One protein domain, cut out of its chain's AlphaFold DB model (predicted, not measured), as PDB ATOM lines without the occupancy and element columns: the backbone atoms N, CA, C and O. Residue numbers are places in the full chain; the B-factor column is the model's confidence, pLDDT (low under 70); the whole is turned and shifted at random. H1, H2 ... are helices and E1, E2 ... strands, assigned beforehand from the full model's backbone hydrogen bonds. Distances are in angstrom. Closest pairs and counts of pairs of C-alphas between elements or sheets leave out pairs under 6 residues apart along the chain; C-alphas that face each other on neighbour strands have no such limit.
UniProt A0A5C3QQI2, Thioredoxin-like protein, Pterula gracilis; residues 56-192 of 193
ATOM      1  N   ILE A  56      37.648   1.521  10.040       95.12
ATOM      2  CA  ILE A  56      38.779   2.033   9.265       95.12
ATOM      3  C   ILE A  56      38.575   1.874   7.759       95.12
ATOM      4  O   ILE A  56      38.996   2.756   7.018       95.12
ATOM      5  N   TYR A  57      37.871   0.839   7.292       95.69
ATOM      6  CA  TYR A  57      37.573   0.678   5.869       95.69
ATOM      7  C   TYR A  57      36.656   1.772   5.321       95.69
ATOM      8  O   TYR A  57      36.770   2.110   4.145       95.69
ATOM      9  N   GLY A  58      35.830   2.398   6.159       94.19
ATOM     10  CA  GLY A  58      35.102   3.610   5.794       94.19
ATOM     11  C   GLY A  58      36.046   4.783   5.519       94.19
ATOM     12  O   GLY A  58      35.943   5.446   4.488       94.19
ATOM     13  N   LEU A  59      37.044   4.995   6.382       94.88
ATOM     14  CA  LEU A  59      38.082   5.999   6.131       94.88
ATOM     15  C   LEU A  59      38.918   5.650   4.887       94.88
ATOM     16  O   LEU A  59      39.213   6.531   4.078       94.88
ATOM     17  N   LEU A  60      39.293   4.376   4.724       97.00
ATOM     18  CA  LEU A  60      40.062   3.915   3.567       97.00
ATOM     19  C   LEU A  60      39.283   4.101   2.260       97.00
ATOM     20  O   LEU A  60      39.876   4.512   1.264       97.00
ATOM     21  N   HIS A  61      37.967   3.881   2.266       95.69
ATOM     22  CA  HIS A  61      37.092   4.170   1.131       95.69
ATOM     23  C   HIS A  61      37.209   5.639   0.702       95.69
ATOM     24  O   HIS A  61      37.494   5.920  -0.462       95.69
ATOM     25  N   VAL A  62      37.101   6.581   1.644       94.62
ATOM     26  CA  VAL A  62      37.193   8.022   1.342       94.62
ATOM     27  C   VAL A  62      38.549   8.407   0.746       94.62
ATOM     28  O   VAL A  62      38.604   9.161  -0.218       94.62
ATOM     29  N   VAL A  63      39.663   7.893   1.271       95.94
ATOM     30  CA  VAL A  63      41.002   8.298   0.789       95.94
ATOM     31  C   VAL A  63      41.480   7.537  -0.452       95.94
ATOM     32  O   VAL A  63      42.473   7.924  -1.078       95.94
ATOM     33  N   THR A  64      40.798   6.450  -0.812       96.12
ATOM     34  CA  THR A  64      41.066   5.684  -2.039       96.12
ATOM     35  C   THR A  64      40.106   6.023  -3.176       96.12
ATOM     36  O   THR A  64      40.435   5.730  -4.323       96.12
ATOM     37  N   THR A  65      38.993   6.697  -2.886       93.69
ATOM     38  CA  THR A  65      38.041   7.195  -3.886       93.69
ATOM     39  C   THR A  65      38.480   8.566  -4.396       93.69
ATOM     40  O   THR A  65      38.783   9.476  -3.622       93.69
ATOM     41  N   GLU A  66      38.546   8.725  -5.714       90.19
ATOM     42  CA  GLU A  66      38.939   9.988  -6.337       90.19
ATOM     43  C   GLU A  66      37.915  11.097  -6.044       90.19
ATOM     44  O   GLU A  66      36.708  10.883  -6.124       90.19
ATOM     45  N   GLY A  67      38.395  12.284  -5.661       88.31
ATOM     46  CA  GLY A  67      37.548  13.445  -5.354       88.31
ATOM     47  C   GLY A  67      36.762  13.371  -4.037       88.31
ATOM     48  O   GLY A  67      36.150  14.365  -3.653       88.31
ATOM     49  N   ALA A  68      36.793  12.248  -3.315       90.69
ATOM     50  CA  ALA A  68      36.086  12.103  -2.047       90.69
ATOM     51  C   ALA A  68      36.766  12.888  -0.908       90.69
ATOM     52  O   ALA A  68      37.986  12.818  -0.706       90.69
ATOM     53  N   VAL A  69      35.951  13.616  -0.141       89.81
ATOM     54  CA  VAL A  69      36.343  14.444   1.010       89.81
ATOM     55  C   VAL A  69      35.341  14.205   2.140       89.81
ATOM     56  O   VAL A  69      34.143  14.084   1.884       89.81
ATOM     57  N   LEU A  70      35.815  14.116   3.384       88.12
ATOM     58  CA  LEU A  70      34.936  14.044   4.555       88.12
ATOM     59  C   LEU A  70      34.103  15.329   4.680       88.12
ATOM     60  O   LEU A  70      34.622  16.431   4.531       88.12
ATOM     61  N   ASN A  71      32.803  15.187   4.940       76.75
ATOM     62  CA  ASN A  71      31.904  16.325   5.126       76.75
ATOM     63  C   ASN A  71      31.944  16.810   6.586       76.75
ATOM     64  O   ASN A  71      31.752  16.018   7.511       76.75
ATOM     65  N   ASP A  72      32.117  18.119   6.775       63.28
ATOM     66  CA  ASP A  72      32.134  18.810   8.073       63.28
ATOM     67  C   ASP A  72      30.817  18.674   8.861       63.28
ATOM     68  O   ASP A  72      30.801  18.866  10.075       63.28
ATOM     69  N   ALA A  73      29.708  18.339   8.192       54.34
ATOM     70  CA  ALA A  73      28.379  18.235   8.800       54.34
ATOM     71  C   ALA A  73      28.164  16.984   9.676       54.34
ATOM     72  O   ALA A  73      27.084  16.811  10.243       54.34
ATOM     73  N   LEU A  74      29.148  16.087   9.766       57.97
ATOM     74  CA  LEU A  74      29.024  14.846  10.523       57.97
ATOM     75  C   LEU A  74      29.481  15.053  11.971       57.97
ATOM     76  O   LEU A  74      30.650  15.326  12.241       57.97
ATOM     77  N   ASP A  75      28.546  14.895  12.907       56.03
ATOM     78  CA  ASP A  75      28.841  14.856  14.337       56.03
ATOM     79  C   ASP A  75      29.674  13.604  14.661       56.03
ATOM     80  O   ASP A  75      29.180  12.474  14.716       56.03
ATOM     81  N   TRP A  76      30.976  13.807  14.863       61.62
ATOM     82  CA  TRP A  76      31.927  12.750  15.209       61.62
ATOM     83  C   TRP A  76      31.767  12.232  16.650       61.62
ATOM     84  O   TRP A  76      32.534  11.358  17.055       61.62
ATOM     85  N   ASN A  77      30.785  12.734  17.411       54.00
ATOM     86  CA  ASN A  77      30.502  12.365  18.800       54.00
ATOM     87  C   ASN A  77      29.407  11.281  18.951       54.00
ATOM     88  O   ASN A  77      28.952  11.000  20.059       54.00
ATOM     89  N   ILE A  78      28.973  10.659  17.847       50.81
ATOM     90  CA  ILE A  78      27.951   9.599  17.836       50.81
ATOM     91  C   ILE A  78      28.599   8.207  17.939       50.81
ATOM     92  O   ILE A  78      29.567   7.912  17.229       50.81
ATOM     93  N   ASN A  79      28.017   7.361  18.804       53.56
ATOM     94  CA  ASN A  79      28.430   5.989  19.127       53.56
ATOM     95  C   ASN A  79      28.801   5.124  17.899       53.56
ATOM     96  O   ASN A  79      28.333   5.300  16.775       53.56
ATOM     97  N   GLN A  80      29.724   4.208  18.161       54.22
ATOM     98  CA  GLN A  80      30.813   3.777  17.291       54.22
ATOM     99  C   GLN A  80      30.487   2.473  16.542       54.22
ATOM    100  O   GLN A  80      30.641   1.403  17.116       54.22
ATOM    101  N   SER A  81      30.053   2.560  15.275       55.78
ATOM    102  CA  SER A  81      30.055   1.430  14.308       55.78
ATOM    103  C   SER A  81      29.561   1.769  12.893       55.78
ATOM    104  O   SER A  81      29.595   0.912  12.013       55.78
ATOM    105  N   ASP A  82      29.065   2.979  12.637       71.38
ATOM    106  CA  ASP A  82      28.276   3.193  11.419       71.38
ATOM    107  C   ASP A  82      29.136   3.641  10.238       71.38
ATOM    108  O   ASP A  82      29.355   4.836  10.020       71.38
ATOM    109  N   LEU A  83      29.567   2.664   9.431       82.25
ATOM    110  CA  LEU A  83      30.225   2.880   8.138       82.25
ATOM    111  C   LEU A  83      29.398   3.772   7.188       82.25
ATOM    112  O   LEU A  83      29.954   4.415   6.303       82.25
ATOM    113  N   ALA A  84      28.084   3.883   7.413       78.62
ATOM    114  CA  ALA A  84      27.167   4.755   6.675       78.62
ATOM    115  C   ALA A  84      27.591   6.240   6.639       78.62
ATOM    116  O   ALA A  84      27.221   6.970   5.722       78.62
ATOM    117  N   ARG A  85      28.409   6.706   7.591       81.31
ATOM    118  CA  ARG A  85      28.947   8.079   7.561       81.31
ATOM    119  C   ARG A  85      29.976   8.307   6.446       81.31
ATOM    120  O   ARG A  85      30.226   9.443   6.064       81.31
ATOM    121  N   TYR A  86      30.577   7.231   5.943       85.69
ATOM    122  CA  TYR A  86      31.574   7.267   4.875       85.69
ATOM    123  C   TYR A  86      30.960   7.039   3.486       85.69
ATOM    124  O   TYR A  86      31.629   7.275   2.484       85.69
ATOM    125  N   SER A  87      29.690   6.625   3.401       79.00
ATOM    126  CA  SER A  87      28.949   6.571   2.136       79.00
ATOM    127  C   SER A  87      28.490   7.967   1.720       79.00
ATOM    128  O   SER A  87      27.416   8.418   2.105       79.00
ATOM    129  N   ILE A  88      29.311   8.659   0.925       65.50
ATOM    130  CA  ILE A  88      29.057  10.050   0.508       65.50
ATOM    131  C   ILE A  88      27.862  10.148  -0.465       65.50
ATOM    132  O   ILE A  88      27.128  11.134  -0.443       65.50
ATOM    133  N   HIS A  89      27.632   9.129  -1.310       63.38
ATOM    134  CA  HIS A  89      26.674   9.236  -2.426       63.38
ATOM    135  C   HIS A  89      25.761   8.020  -2.669       63.38
ATOM    136  O   HIS A  89      24.792   8.148  -3.415       63.38
ATOM    137  N   HIS A  90      26.041   6.844  -2.098       70.31
ATOM    138  CA  HIS A  90      25.272   5.619  -2.363       70.31
ATOM    139  C   HIS A  90      25.459   4.576  -1.258       70.31
ATOM    140  O   HIS A  90      26.414   4.641  -0.490       70.31
ATOM    141  N   GLN A  91      24.558   3.592  -1.195       80.25
ATOM    142  CA  GLN A  91      24.714   2.436  -0.313       80.25
ATOM    143  C   GLN A  91      25.908   1.590  -0.772       80.25
ATOM    144  O   GLN A  91      25.947   1.135  -1.913       80.25
ATOM    145  N   ILE A  92      26.867   1.380   0.125       87.19
ATOM    146  CA  ILE A  92      28.093   0.624  -0.143       87.19
ATOM    147  C   ILE A  92      27.943  -0.791   0.423       87.19
ATOM    148  O   ILE A  92      27.569  -0.966   1.585       87.19
ATOM    149  N   ASP A  93      28.272  -1.803  -0.381       91.44
ATOM    150  CA  ASP A  93      28.567  -3.143   0.133       91.44
ATOM    151  C   ASP A  93      29.975  -3.127   0.735       91.44
ATOM    152  O   ASP A  93      30.983  -3.232   0.034       91.44
ATOM    153  N   TRP A  94      30.041  -2.977   2.054       91.25
ATOM    154  CA  TRP A  94      31.302  -2.852   2.778       91.25
ATOM    155  C   TRP A  94      32.175  -4.106   2.718       91.25
ATOM    156  O   TRP A  94      33.396  -3.998   2.827       91.25
ATOM    157  N   VAL A  95      31.588  -5.289   2.517       93.25
ATOM    158  CA  VAL A  95      32.351  -6.538   2.389       93.25
ATOM    159  C   VAL A  95      33.056  -6.571   1.036       93.25
ATOM    160  O   VAL A  95      34.249  -6.884   0.964       93.25
ATOM    161  N   ALA A  96      32.342  -6.207  -0.031       94.06
ATOM    162  CA  ALA A  96      32.924  -6.074  -1.362       94.06
ATOM    163  C   ALA A  96      33.958  -4.937  -1.416       94.06
ATOM    164  O   ALA A  96      35.048  -5.118  -1.959       94.06
ATOM    165  N   GLU A  97      33.655  -3.801  -0.789       94.69
ATOM    166  CA  GLU A  97      34.531  -2.633  -0.776       94.69
ATOM    167  C   GLU A  97      35.827  -2.887  -0.003       94.69
ATOM    168  O   GLU A  97      36.914  -2.579  -0.493       94.69
ATOM    169  N   LYS A  98      35.746  -3.555   1.154       96.50
ATOM    170  CA  LYS A  98      36.925  -4.056   1.872       96.50
ATOM    171  C   LYS A  98      37.815  -4.891   0.954       96.50
ATOM    172  O   LYS A  98      39.024  -4.673   0.903       96.50
ATOM    173  N   LYS A  99      37.224  -5.844   0.225       97.31
ATOM    174  CA  LYS A  99      37.964  -6.729  -0.682       97.31
ATOM    175  C   LYS A  99      38.638  -5.944  -1.811       97.31
ATOM    176  O   LYS A  99      39.780  -6.253  -2.142       97.31
ATOM    177  N   ARG A 100      37.962  -4.938  -2.374       97.56
ATOM    178  CA  ARG A 100      38.532  -4.041  -3.390       97.56
ATOM    179  C   ARG A 100      39.732  -3.273  -2.835       97.56
ATOM    180  O   ARG A 100      40.806  -3.322  -3.424       97.56
ATOM    181  N   ILE A 101      39.572  -2.625  -1.679       98.19
ATOM    182  CA  ILE A 101      40.637  -1.848  -1.028       98.19
ATOM    183  C   ILE A 101      41.842  -2.735  -0.704       98.19
ATOM    184  O   ILE A 101      42.967  -2.358  -1.014       98.19
ATOM    185  N   ASP A 102      41.626  -3.922  -0.133       97.75
ATOM    186  CA  ASP A 102      42.716  -4.853   0.183       97.75
ATOM    187  C   ASP A 102      43.460  -5.338  -1.070       97.75
ATOM    188  O   ASP A 102      44.656  -5.616  -0.996       97.75
ATOM    189  N   ALA A 103      42.766  -5.458  -2.205       97.81
ATOM    190  CA  ALA A 103      43.350  -5.908  -3.464       97.81
ATOM    191  C   ALA A 103      44.106  -4.797  -4.206       97.81
ATOM    192  O   ALA A 103      45.141  -5.074  -4.803       97.81
ATOM    193  N   GLU A 104      43.603  -3.561  -4.187       98.25
ATOM    194  CA  GLU A 104      44.165  -2.432  -4.946       98.25
ATOM    195  C   GLU A 104      45.151  -1.589  -4.127       98.25
ATOM    196  O   GLU A 104      46.121  -1.057  -4.668       98.25
ATOM    197  N   PHE A 105      44.926  -1.477  -2.816       98.25
ATOM    198  CA  PHE A 105      45.676  -0.619  -1.897       98.25
ATOM    199  C   PHE A 105      46.030  -1.358  -0.593       98.25
ATOM    200  O   PHE A 105      45.700  -0.879   0.494       98.25
ATOM    201  N   PRO A 106      46.726  -2.511  -0.655       97.88
ATOM    202  CA  PRO A 106      47.023  -3.306   0.539       97.88
ATOM    203  C   PRO A 106      47.879  -2.558   1.560       97.88
ATOM    204  O   PRO A 106      47.782  -2.841   2.751       97.88
ATOM    205  N   VAL A 107      48.707  -1.609   1.103       98.56
ATOM    206  CA  VAL A 107      49.572  -0.780   1.946       98.56
ATOM    207  C   VAL A 107      49.284   0.695   1.677       98.56
ATOM    208  O   VAL A 107      49.465   1.185   0.558       98.56
ATOM    209  N   ILE A 108      48.871   1.409   2.723       98.75
ATOM    210  CA  ILE A 108      48.531   2.833   2.684       98.75
ATOM    211  C   ILE A 108      49.382   3.577   3.716       98.75
ATOM    212  O   ILE A 108      49.406   3.228   4.894       98.75
ATOM    213  N   ALA A 109      50.080   4.624   3.282       98.69
ATOM    214  CA  ALA A 109      50.843   5.518   4.140       98.69
ATOM    215  C   ALA A 109      50.114   6.855   4.295       98.69
ATOM    216  O   ALA A 109      50.096   7.670   3.370       98.69
ATOM    217  N   PHE A 110      49.572   7.115   5.484       98.75
ATOM    218  CA  PHE A 110      49.141   8.458   5.858       98.75
ATOM    219  C   PHE A 110      50.369   9.283   6.224       98.75
ATOM    220  O   PHE A 110      51.149   8.901   7.098       98.75
ATOM    221  N   SER A 111      50.567  10.392   5.523       98.69
ATOM    222  CA  SER A 111      51.830  11.123   5.460       98.69
ATOM    223  C   SER A 111      51.590  12.631   5.560       98.69
ATOM    224  O   SER A 111      50.453  13.107   5.542       98.69
ATOM    225  N   LYS A 112      52.684  13.380   5.702       98.62
ATOM    226  CA  LYS A 112      52.732  14.797   5.345       98.62
ATOM    227  C   LYS A 112      53.934  15.072   4.452       98.62
ATOM    228  O   LYS A 112      55.034  14.600   4.765       98.62
ATOM    229  N   SER A 113      53.753  15.889   3.418       98.25
ATOM    230  CA  SER A 113      54.745  16.071   2.352       98.25
ATOM    231  C   SER A 113      56.080  16.633   2.861       98.25
ATOM    232  O   SER A 113      57.147  16.199   2.426       98.25
ATOM    233  N   TYR A 114      56.031  17.516   3.861       97.88
ATOM    234  CA  TYR A 114      57.197  18.138   4.498       97.88
ATOM    235  C   TYR A 114      57.779  17.341   5.680       97.88
ATOM    236  O   TYR A 114      58.818  17.715   6.225       97.88
ATOM    237  N   CYS A 115      57.118  16.272   6.141       98.38
ATOM    238  CA  CYS A 115      57.495  15.594   7.382       98.38
ATOM    239  C   CYS A 115      58.709  14.662   7.177       98.38
ATOM    240  O   CYS A 115      58.603  13.668   6.447       98.38
ATOM    241  N   PRO A 116      59.842  14.880   7.877       98.38
ATOM    242  CA  PRO A 116      61.042  14.059   7.701       98.38
ATOM    243  C   PRO A 116      60.839  12.595   8.126       98.38
ATOM    244  O   PRO A 116      61.399  11.690   7.508       98.38
ATOM    245  N   PHE A 117      59.999  12.331   9.133       98.62
ATOM    246  CA  PHE A 117      59.656  10.964   9.545       98.62
ATOM    247  C   PHE A 117      58.841  10.231   8.476       98.62
ATOM    248  O   PHE A 117      59.044   9.035   8.258       98.62
ATOM    249  N   SER A 118      57.954  10.955   7.782       98.56
ATOM    250  CA  SER A 118      57.159  10.398   6.684       98.56
ATOM    251  C   SER A 118      58.042  10.084   5.484       98.56
ATOM    252  O   SER A 118      57.952   8.987   4.938       98.56
ATOM    253  N   LYS A 119      58.969  10.990   5.134       98.69
ATOM    254  CA  LYS A 119      59.994  10.734   4.113       98.69
ATOM    255  C   LYS A 119      60.794   9.468   4.433       98.69
ATOM    256  O   LYS A 119      60.826   8.556   3.619       98.69
ATOM    257  N   ARG A 120      61.326   9.355   5.655       98.69
ATOM    258  CA  ARG A 120      62.097   8.179   6.092       98.69
ATOM    259  C   ARG A 120      61.317   6.866   5.956       98.69
ATOM    260  O   ARG A 120      61.876   5.882   5.485       98.69
ATOM    261  N   ALA A 121      60.048   6.836   6.367       98.62
ATOM    262  CA  ALA A 121      59.229   5.630   6.245       98.62
ATOM    263  C   ALA A 121      58.981   5.261   4.773       98.62
ATOM    264  O   ALA A 121      59.137   4.098   4.405       98.62
ATOM    265  N   LYS A 122      58.667   6.252   3.924       98.56
ATOM    266  CA  LYS A 122      58.497   6.055   2.475       98.56
ATOM    267  C   LYS A 122      59.774   5.512   1.825       98.56
ATOM    268  O   LYS A 122      59.691   4.531   1.093       98.56
ATOM    269  N   ASP A 123      60.937   6.069   2.160       98.44
ATOM    270  CA  ASP A 123      62.235   5.621   1.636       98.44
ATOM    271  C   ASP A 123      62.526   4.153   2.004       98.44
ATOM    272  O   ASP A 123      63.067   3.397   1.199       98.44
ATOM    273  N   VAL A 124      62.153   3.711   3.214       98.56
ATOM    274  CA  VAL A 124      62.284   2.300   3.619       98.56
ATOM    275  C   VAL A 124      61.310   1.408   2.848       98.56
ATOM    276  O   VAL A 124      61.727   0.371   2.336       98.56
ATOM    277  N   LEU A 125      60.038   1.800   2.743       98.31
ATOM    278  CA  LEU A 125      59.001   1.019   2.058       98.31
ATOM    279  C   LEU A 125      59.291   0.848   0.558       98.31
ATOM    280  O   LEU A 125      59.061  -0.230   0.012       98.31
ATOM    281  N   GLN A 126      59.865   1.859  -0.101       96.75
ATOM    282  CA  GLN A 126      60.252   1.796  -1.517       96.75
ATOM    283  C   GLN A 126      61.259   0.676  -1.824       96.75
ATOM    284  O   GLN A 126      61.248   0.135  -2.928       96.75
ATOM    285  N   LYS A 127      62.075   0.256  -0.846       97.75
ATOM    286  CA  LYS A 127      63.032  -0.854  -1.003       97.75
ATOM    287  C   LYS A 127      62.367  -2.221  -1.203       97.75
ATOM    288  O   LYS A 127      63.052  -3.171  -1.569       97.75
ATOM    289  N   TYR A 128      61.068  -2.345  -0.924       97.25
ATOM    290  CA  TYR A 128      60.343  -3.619  -0.972       97.25
ATOM    291  C   TYR A 128      59.608  -3.865  -2.293       97.25
ATOM    292  O   TYR A 128      59.018  -4.934  -2.431       97.25
ATOM    293  N   SER A 129      59.653  -2.926  -3.250       94.50
ATOM    294  CA  SER A 129      59.041  -3.063  -4.586       94.50
ATOM    295  C   SER A 129      57.603  -3.601  -4.533       94.50
ATOM    296  O   SER A 129      57.287  -4.631  -5.127       94.50
ATOM    297  N   LEU A 130      56.745  -2.920  -3.766       96.69
ATOM    298  CA  LEU A 130      55.367  -3.348  -3.517       96.69
ATOM    299  C   LEU A 130      54.551  -3.439  -4.814       96.69
ATOM    300  O   LEU A 130      54.621  -2.552  -5.668       96.69
ATOM    301  N   SER A 131      53.754  -4.500  -4.921       95.69
ATOM    302  CA  SER A 131      52.771  -4.701  -5.982       95.69
ATOM    303  C   SER A 131      51.463  -5.184  -5.349       95.69
ATOM    304  O   SER A 131      51.463  -6.276  -4.772       95.69
ATOM    305  N   PRO A 132      50.366  -4.403  -5.406       97.19
ATOM    306  CA  PRO A 132      50.237  -3.024  -5.906       97.19
ATOM    307  C   PRO A 132      51.169  -1.993  -5.236       97.19
ATOM    308  O   PRO A 132      51.686  -2.245  -4.142       97.19
ATOM    309  N   PRO A 133      51.403  -0.827  -5.872       97.69
ATOM    310  CA  PRO A 133      52.275   0.205  -5.318       97.69
ATOM    311  C   PRO A 133      51.714   0.807  -4.023       97.69
ATOM    312  O   PRO A 133      50.506   0.851  -3.800       97.69
ATOM    313  N   LEU A 134      52.614   1.340  -3.190       98.25
ATOM    314  CA  LEU A 134      52.258   2.072  -1.973       98.25
ATOM    315  C   LEU A 134      51.302   3.231  -2.292       98.25
ATOM    316  O   LEU A 134      51.680   4.168  -2.999       98.25
ATOM    317  N   LYS A 135      50.111   3.235  -1.689       98.44
ATOM    318  CA  LYS A 135      49.237   4.414  -1.701       98.44
ATOM    319  C   LYS A 135      49.730   5.401  -0.651       98.44
ATOM    320  O   LYS A 135      49.795   5.075   0.530       98.44
ATOM    321  N   VAL A 136      50.044   6.624  -1.061       98.56
ATOM    322  CA  VAL A 136      50.409   7.708  -0.138       98.56
ATOM    323  C   VAL A 136      49.253   8.697  -0.052       98.56
ATOM    324  O   VAL A 136      48.742   9.146  -1.074       98.56
ATOM    325  N   VAL A 137      48.846   9.031   1.171       98.44
ATOM    326  CA  VAL A 137      47.819  10.036   1.461       98.44
ATOM    327  C   VAL A 137      48.487  11.188   2.206       98.44
ATOM    328  O   VAL A 137      48.751  11.092   3.405       98.44
ATOM    329  N   GLU A 138      48.798  12.268   1.486       98.50
ATOM    330  CA  GLU A 138      49.427  13.469   2.052       98.50
ATOM    331  C   GLU A 138      48.359  14.350   2.720       98.50
ATOM    332  O   GLU A 138      47.605  15.065   2.060       98.50
ATOM    333  N   LEU A 139      48.262  14.272   4.049       98.00
ATOM    334  CA  LEU A 139      47.203  14.935   4.820       98.00
ATOM    335  C   LEU A 139      47.292  16.461   4.768       98.00
ATOM    336  O   LEU A 139      46.287  17.140   4.912       98.00
ATOM    337  N   ASP A 140      48.484  17.018   4.578       98.00
ATOM    338  CA  ASP A 140      48.687  18.460   4.417       98.00
ATOM    339  C   ASP A 140      48.200  19.003   3.066       98.00
ATOM    340  O   ASP A 140      48.083  20.214   2.913       98.00
ATOM    341  N   GLN A 141      47.897  18.128   2.106       97.62
ATOM    342  CA  GLN A 141      47.417  18.493   0.770       97.62
ATOM    343  C   GLN A 141      45.915  18.240   0.597       97.62
ATOM    344  O   GLN A 141      45.378  18.405  -0.498       97.62
ATOM    345  N   ARG A 142      45.228  17.827   1.667       95.50
ATOM    346  CA  ARG A 142      43.791  17.567   1.667       95.50
ATOM    347  C   ARG A 142      43.057  18.559   2.571       95.50
ATOM    348  O   ARG A 142      43.527  18.810   3.682       95.50
ATOM    349  N   PRO A 143      41.877  19.057   2.164       95.25
ATOM    350  CA  PRO A 143      41.070  19.942   3.006       95.25
ATOM    351  C   PRO A 143      40.595  19.255   4.300       95.25
ATOM    352  O   PRO A 143      40.549  19.885   5.352       95.25
ATOM    353  N   ASP A 144      40.338  17.946   4.257       94.69
ATOM    354  CA  ASP A 144      39.894  17.123   5.391       94.69
ATOM    355  C   ASP A 144      41.047  16.458   6.167       94.69
ATOM    356  O   ASP A 144      40.825  15.618   7.045       94.69
ATOM    357  N   GLY A 145      42.304  16.825   5.894       95.56
ATOM    358  CA  GLY A 145      43.473  16.162   6.477       95.56
ATOM    359  C   GLY A 145      43.522  16.187   8.009       95.56
ATOM    360  O   GLY A 145      43.974  15.226   8.639       95.56
ATOM    361  N   GLY A 146      43.017  17.261   8.626       94.00
ATOM    362  CA  GLY A 146      42.884  17.366  10.084       94.00
ATOM    363  C   GLY A 146      41.890  16.356  10.666       94.00
ATOM    364  O   GLY A 146      42.188  15.721  11.681       94.00
ATOM    365  N   GLN A 147      40.756  16.152   9.993       93.12
ATOM    366  CA  GLN A 147      39.724  15.191  10.395       93.12
ATOM    367  C   GLN A 147      40.217  13.760  10.227       93.12
ATOM    368  O   GLN A 147      40.119  12.961  11.157       93.12
ATOM    369  N   ILE A 148      40.851  13.458   9.090       95.00
ATOM    370  CA  ILE A 148      41.471  12.151   8.844       95.00
ATOM    371  C   ILE A 148      42.477  11.821   9.955       95.00
ATOM    372  O   ILE A 148      42.440  10.724  10.509       95.00
ATOM    373  N   LYS A 149      43.338  12.772  10.347       95.62
ATOM    374  CA  LYS A 149      44.301  12.580  11.447       95.62
ATOM    375  C   LYS A 149      43.614  12.284  12.785       95.62
ATOM    376  O   LYS A 149      44.104  11.442  13.537       95.62
ATOM    377  N   ALA A 150      42.515  12.969  13.097       93.19
ATOM    378  CA  ALA A 150      41.756  12.732  14.323       93.19
ATOM    379  C   ALA A 150      41.115  11.333  14.327       93.19
ATOM    380  O   ALA A 150      41.257  10.594  15.302       93.19
ATOM    381  N   ILE A 151      40.496  10.937  13.210       92.81
ATOM    382  CA  ILE A 151      39.905   9.605  13.026       92.81
ATOM    383  C   ILE A 151      40.985   8.524  13.135       92.81
ATOM    384  O   ILE A 151      40.801   7.565  13.874       92.81
ATOM    385  N   LEU A 152      42.140   8.690  12.481       94.62
ATOM    386  CA  LEU A 152      43.264   7.755  12.603       94.62
ATOM    387  C   LEU A 152      43.746   7.617  14.045       94.62
ATOM    388  O   LEU A 152      43.982   6.499  14.495       94.62
ATOM    389  N   GLY A 153      43.851   8.728  14.779       94.69
ATOM    390  CA  GLY A 153      44.199   8.706  16.197       94.69
ATOM    391  C   GLY A 153      43.232   7.852  17.016       94.69
ATOM    392  O   GLY A 153      43.681   7.027  17.807       94.69
ATOM    393  N   ARG A 154      41.922   7.985  16.773       93.81
ATOM    394  CA  ARG A 154      40.886   7.178  17.435       93.81
ATOM    395  C   ARG A 154      40.929   5.705  17.022       93.81
ATOM    396  O   ARG A 154      40.846   4.841  17.883       93.81
ATOM    397  N   LEU A 155      41.048   5.418  15.724       92.88
ATOM    398  CA  LEU A 155      40.939   4.058  15.184       92.88
ATOM    399  C   LEU A 155      42.206   3.218  15.363       92.88
ATOM    400  O   LEU A 155      42.128   1.999  15.440       92.88
ATOM    401  N   THR A 156      43.379   3.852  15.387       95.25
ATOM    402  CA  THR A 156      44.672   3.146  15.396       95.25
ATOM    403  C   THR A 156      45.487   3.386  16.662       95.25
ATOM    404  O   THR A 156      46.538   2.776  16.833       95.25
ATOM    405  N   GLY A 157      45.061   4.321  17.519       95.69
ATOM    406  CA  GLY A 157      45.854   4.814  18.648       95.69
ATOM    407  C   GLY A 157      47.028   5.718  18.244       95.69
ATOM    408  O   GLY A 157      47.686   6.288  19.111       95.69
ATOM    409  N   LEU A 158      47.294   5.893  16.942       94.25
ATOM    410  CA  LEU A 158      48.420   6.671  16.434       94.25
ATOM    411  C   LEU A 158      47.942   7.990  15.814       94.25
ATOM    412  O   LEU A 158      47.441   8.043  14.691       94.25
ATOM    413  N   SER A 159      48.124   9.081  16.559       91.06
ATOM    414  CA  SER A 159      47.710  10.438  16.172       91.06
ATOM    415  C   SER A 159      48.794  11.235  15.428       91.06
ATOM    416  O   SER A 159      48.625  12.435  15.173       91.06
ATOM    417  N   THR A 160      49.914  10.595  15.083       94.44
ATOM    418  CA  THR A 160      51.066  11.176  14.382       94.44
ATOM    419  C   THR A 160      51.155  10.675  12.939       94.44
ATOM    420  O   THR A 160      50.521   9.694  12.561       94.44
ATOM    421  N   VAL A 161      51.936  11.380  12.113       97.94
ATOM    422  CA  VAL A 161      52.351  10.890  10.792       97.94
ATOM    423  C   VAL A 161      53.856  10.589  10.797       97.94
ATOM    424  O   VAL A 161      54.618  11.331  11.427       97.94
ATOM    425  N   PRO A 162      54.314   9.563  10.064       98.50
ATOM    426  CA  PRO A 162      53.501   8.677   9.238       98.50
ATOM    427  C   PRO A 162      52.691   7.680  10.078       98.50
ATOM    428  O   PRO A 162      53.115   7.318  11.169       98.50
ATOM    429  N   ASN A 163      51.561   7.230   9.541       98.62
ATOM    430  CA  ASN A 163      50.819   6.071  10.037       98.62
ATOM    431  C   ASN A 163      50.667   5.090   8.870       98.62
ATOM    432  O   ASN A 163      50.027   5.420   7.866       98.62
ATOM    433  N   ILE A 164      51.332   3.938   8.962       98.69
ATOM    434  CA  ILE A 164      51.333   2.925   7.904       98.69
ATOM    435  C   ILE A 164      50.271   1.881   8.215       98.69
ATOM    436  O   ILE A 164      50.316   1.238   9.261       98.69
ATOM    437  N   VAL A 165      49.338   1.703   7.288       98.56
ATOM    438  CA  VAL A 165      48.228   0.758   7.387       98.56
ATOM    439  C   VAL A 165      48.414  -0.347   6.355       98.56
ATOM    440  O   VAL A 165      48.645  -0.067   5.180       98.56
ATOM    441  N   VAL A 166      48.308  -1.596   6.804       98.62
ATOM    442  CA  VAL A 166      48.321  -2.802   5.974       98.62
ATOM    443  C   VAL A 166      47.022  -3.559   6.211       98.62
ATOM    444  O   VAL A 166      46.727  -3.901   7.354       98.62
ATOM    445  N   HIS A 167      46.235  -3.798   5.159       97.50
ATOM    446  CA  HIS A 167      44.945  -4.505   5.245       97.50
ATOM    447  C   HIS A 167      44.037  -4.004   6.383       97.50
ATOM    448  O   HIS A 167      43.592  -4.768   7.238       97.50
ATOM    449  N   GLY A 168      43.835  -2.684   6.446       96.69
ATOM    450  CA  GLY A 168      43.008  -2.057   7.481       96.69
ATOM    451  C   GLY A 168      43.631  -2.022   8.882       96.69
ATOM    452  O   GLY A 168      43.010  -1.508   9.801       96.69
ATOM    453  N   LYS A 169      44.862  -2.499   9.084       97.44
ATOM    454  CA  LYS A 169      45.527  -2.469  10.392       97.44
ATOM    455  C   LYS A 169      46.754  -1.572  10.380       97.44
ATOM    456  O   LYS A 169      47.627  -1.720   9.527       97.44
ATOM    457  N   SER A 170      46.864  -0.664  11.350       98.00
ATOM    458  CA  SER A 170      48.107   0.092  11.528       98.00
ATOM    459  C   SER A 170      49.240  -0.844  11.949       98.00
ATOM    460  O   SER A 170      49.104  -1.613  12.901       98.00
ATOM    461  N   ILE A 171      50.363  -0.766  11.239       98.12
ATOM    462  CA  ILE A 171      51.622  -1.417  11.618       98.12
ATOM    463  C   ILE A 171      52.588  -0.434  12.294       98.12
ATOM    464  O   ILE A 171      53.635  -0.856  12.778       98.12
ATOM    465  N   GLY A 172      52.229   0.851  12.385       97.62
ATOM    466  CA  GLY A 172      52.927   1.845  13.197       97.62
ATOM    467  C   GLY A 172      53.484   3.040  12.425       97.62
ATOM    468  O   GLY A 172      53.090   3.341  11.296       97.62
ATOM    469  N   ASP A 173      54.396   3.741  13.093       98.50
ATOM    470  CA  ASP A 173      55.019   4.978  12.637       98.50
ATOM    471  C   ASP A 173      56.383   4.748  11.957       98.50
ATOM    472  O   ASP A 173      56.797   3.627  11.662       98.50
ATOM    473  N   SER A 174      57.127   5.830  11.719       98.50
ATOM    474  CA  SER A 174      58.464   5.765  11.116       98.50
ATOM    475  C   SER A 174      59.443   4.896  11.916       98.50
ATOM    476  O   SER A 174      60.237   4.164  11.323       98.50
ATOM    477  N   ALA A 175      59.390   4.952  13.251       98.56
ATOM    478  CA  ALA A 175      60.285   4.185  14.110       98.56
ATOM    479  C   ALA A 175      59.962   2.688  14.045       98.56
ATOM    480  O   ALA A 175      60.880   1.871  13.928       98.56
ATOM    481  N   ALA A 176      58.674   2.330  14.035       98.50
ATOM    482  CA  ALA A 176      58.231   0.951  13.850       98.50
ATOM    483  C   ALA A 176      58.714   0.381  12.506       98.50
ATOM    484  O   ALA A 176      59.350  -0.672  12.476       98.50
ATOM    485  N   ILE A 177      58.517   1.112  11.402       98.62
ATOM    486  CA  ILE A 177      58.937   0.672  10.059       98.62
ATOM    487  C   ILE A 177      60.450   0.459   9.964       98.62
ATOM    488  O   ILE A 177      60.899  -0.561   9.437       98.62
ATOM    489  N   VAL A 178      61.249   1.390  10.492       98.56
ATOM    490  CA  VAL A 178      62.713   1.246  10.524       98.56
ATOM    491  C   VAL A 178      63.124   0.041  11.370       98.56
ATOM    492  O   VAL A 178      64.005  -0.715  10.962       98.56
ATOM    493  N   THR A 179      62.461  -0.174  12.507       98.69
ATOM    494  CA  THR A 179      62.733  -1.313  13.393       98.69
ATOM    495  C   THR A 179      62.433  -2.638  12.699       98.69
ATOM    496  O   THR A 179      63.304  -3.506  12.653       98.69
ATOM    497  N   TYR A 180      61.254  -2.789  12.089       98.69
ATOM    498  CA  TYR A 180      60.907  -4.008  11.356       98.69
ATOM    499  C   TYR A 180      61.842  -4.255  10.174       98.69
ATOM    500  O   TYR A 180      62.185  -5.401   9.893       98.69
ATOM    501  N   HIS A 181      62.283  -3.199   9.482       98.50
ATOM    502  CA  HIS A 181      63.262  -3.343   8.408       98.50
ATOM    503  C   HIS A 181      64.604  -3.853   8.935       98.50
ATOM    504  O   HIS A 181      65.153  -4.793   8.367       98.50
ATOM    505  N   GLY A 182      65.106  -3.270  10.029       98.44
ATOM    506  CA  GLY A 182      66.366  -3.678  10.651       98.44
ATOM    507  C   GLY A 182      66.339  -5.100  11.213       98.44
ATOM    508  O   GLY A 182      67.368  -5.765  11.228       98.44
ATOM    509  N   ARG A 183      65.162  -5.584  11.628       98.31
ATOM    510  CA  ARG A 183      64.955  -6.956  12.117       98.31
ATOM    511  C   ARG A 183      64.617  -7.973  11.023       98.31
ATOM    512  O   ARG A 183      64.520  -9.156  11.314       98.31
ATOM    513  N   GLY A 184      64.413  -7.535   9.779       97.88
ATOM    514  CA  GLY A 184      63.966  -8.409   8.687       97.88
ATOM    515  C   GLY A 184      62.482  -8.807   8.745       97.88
ATOM    516  O   GLY A 184      62.030  -9.578   7.908       97.88
ATOM    517  N   GLU A 185      61.707  -8.248   9.674       97.94
ATOM    518  CA  GLU A 185      60.291  -8.568   9.918       97.94
ATOM    519  C   GLU A 185      59.332  -7.788   9.001       97.94
ATOM    520  O   GLU A 185      58.163  -8.143   8.853       97.94
ATOM    521  N   LEU A 186      59.797  -6.695   8.381       98.25
ATOM    522  CA  LEU A 186      58.914  -5.781   7.647       98.25
ATOM    523  C   LEU A 186      58.221  -6.455   6.456       98.25
ATOM    524  O   LEU A 186      57.080  -6.119   6.158       98.25
ATOM    525  N   ARG A 187      58.864  -7.431   5.801       97.25
ATOM    526  CA  ARG A 187      58.241  -8.177   4.697       97.25
ATOM    527  C   ARG A 187      56.994  -8.935   5.158       97.25
ATOM    528  O   ARG A 187      55.987  -8.901   4.458       97.25
ATOM    529  N   ASP A 188      57.051  -9.565   6.326       97.25
ATOM    530  CA  ASP A 188      55.921 -10.311   6.880       97.25
ATOM    531  C   ASP A 188      54.802  -9.366   7.322       97.25
ATOM    532  O   ASP A 188      53.638  -9.593   6.987       97.25
ATOM    533  N   LYS A 189      55.159  -8.235   7.948       97.69
ATOM    534  CA  LYS A 189      54.193  -7.179   8.291       97.69
ATOM    535  C   LYS A 189      53.458  -6.645   7.065       97.69
ATOM    536  O   LYS A 189      52.247  -6.467   7.116       97.69
ATOM    537  N   LEU A 190      54.172  -6.418   5.961       96.88
ATOM    538  CA  LEU A 190      53.593  -5.952   4.697       96.88
ATOM    539  C   LEU A 190      52.731  -7.017   4.004       96.88
ATOM    540  O   LEU A 190      51.847  -6.661   3.234       96.88
ATOM    541  N   ALA A 191      52.953  -8.300   4.296       93.75
ATOM    542  CA  ALA A 191      52.111  -9.405   3.837       93.75
ATOM    543  C   ALA A 191      50.890  -9.659   4.745       93.75
ATOM    544  O   ALA A 191      50.158 -10.623   4.515       93.75
ATOM    545  N   GLY A 192      50.687  -8.843   5.788       87.81
ATOM    546  CA  GLY A 192      49.589  -8.995   6.746       87.81
ATOM    547  C   GLY A 192      49.724 -10.205   7.679       87.81
ATOM    548  O   GLY A 192      48.705 -10.712   8.144       87.81
TER     549      GLY A 192
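What this domain is: This is residues 56 to 192 of the 193 residues of the protein "Thioredoxin-like protein" of Pterula gracilis (UniProt A0A5C3QQI2). A small twisted sheet of four short strands forms the core between two layers of helices, H1 and H4 over one face and H3 and H5 over the other, which makes three layers. H2 packs on H1, H6 folds back after H5, and a long loop, residues 65 to 93, joins H1 to H2. The printed part has 137 residues with six named helices and four named strands, in the order H1 H2 E1 H3 E2 H4 E3 E4 H5 H6; the sheet's order is E2 E1 E3 E4, mixed. The class is mixed, helices and strands; the whole is compact, with a radius of gyration of the C-alphas of 14.8 A and spans of 43 by 30 by 26 A.

How they stand to each other: H1, residues 56 to 64, touches H2, residues 94 to 104, at a steep tilt of 53 degrees; their closest C-alphas, Tyr 57 and Lys 98, are 6.2 A apart. H2 only grazes the sheet. E1, residues 107 to 111, H3, residues 116 to 126, and E2, residues 135 to 138, form a strand-helix-strand unit, two parallel neighbour strands with a helix between, its crossover right-handed. N 109 and O 135 are within hydrogen-bond range at 2.8 A. H3 has a height over the sheet of 9.7 A and runs along the strands, at 14 degrees to E1 on the local plane. H1 and H4, residues 145 to 156, lie on the opposite face to H3. They touch at a shallow tilt of 30 degrees, opposite ways; the closest C-alphas, Ile 56 and Leu 155, are 6.6 A apart. E3, residues 163 to 166, is antiparallel to E1, with N 108 and O 165 at 2.9 A, and forms a hairpin with E4, residues 169 to 172, with N 166 and O 169 at 2.8 A. H5, residues 174 to 183, touches H3; the C-alphas of Ala 121 and Ser 174 are closest, 4.9 A apart. H6, residues 186 to 190, only grazes the sheet and only just touches H5, with 3 pairs of C-alphas within 8 A, only at the corner. In H1 to H6 every O i to N i+4 pair is within hydrogen-bond range.

Where its parts are: H1 begins at C-alpha 56 (38.779, 2.033, 9.265) and is 12.1 A long. H2 is 15.0 A, H3 15.4 A, H4 15.8 A and H5 14.3 A. E1 is 12.6 A, from C-alpha 107 (49.572, -0.780, 1.946). H6 ends at C-alpha 190 (53.593, -5.952, 4.697).

The domain as a whole: The two farthest C-alphas, Ala 73 and Arg 183, are 44.5 A apart. The printed part has no cut; the link from H1 to H2 is long. Mean pLDDT of the printed part is 91.8; residues 72 to 81 and 88 to 89 are under 70.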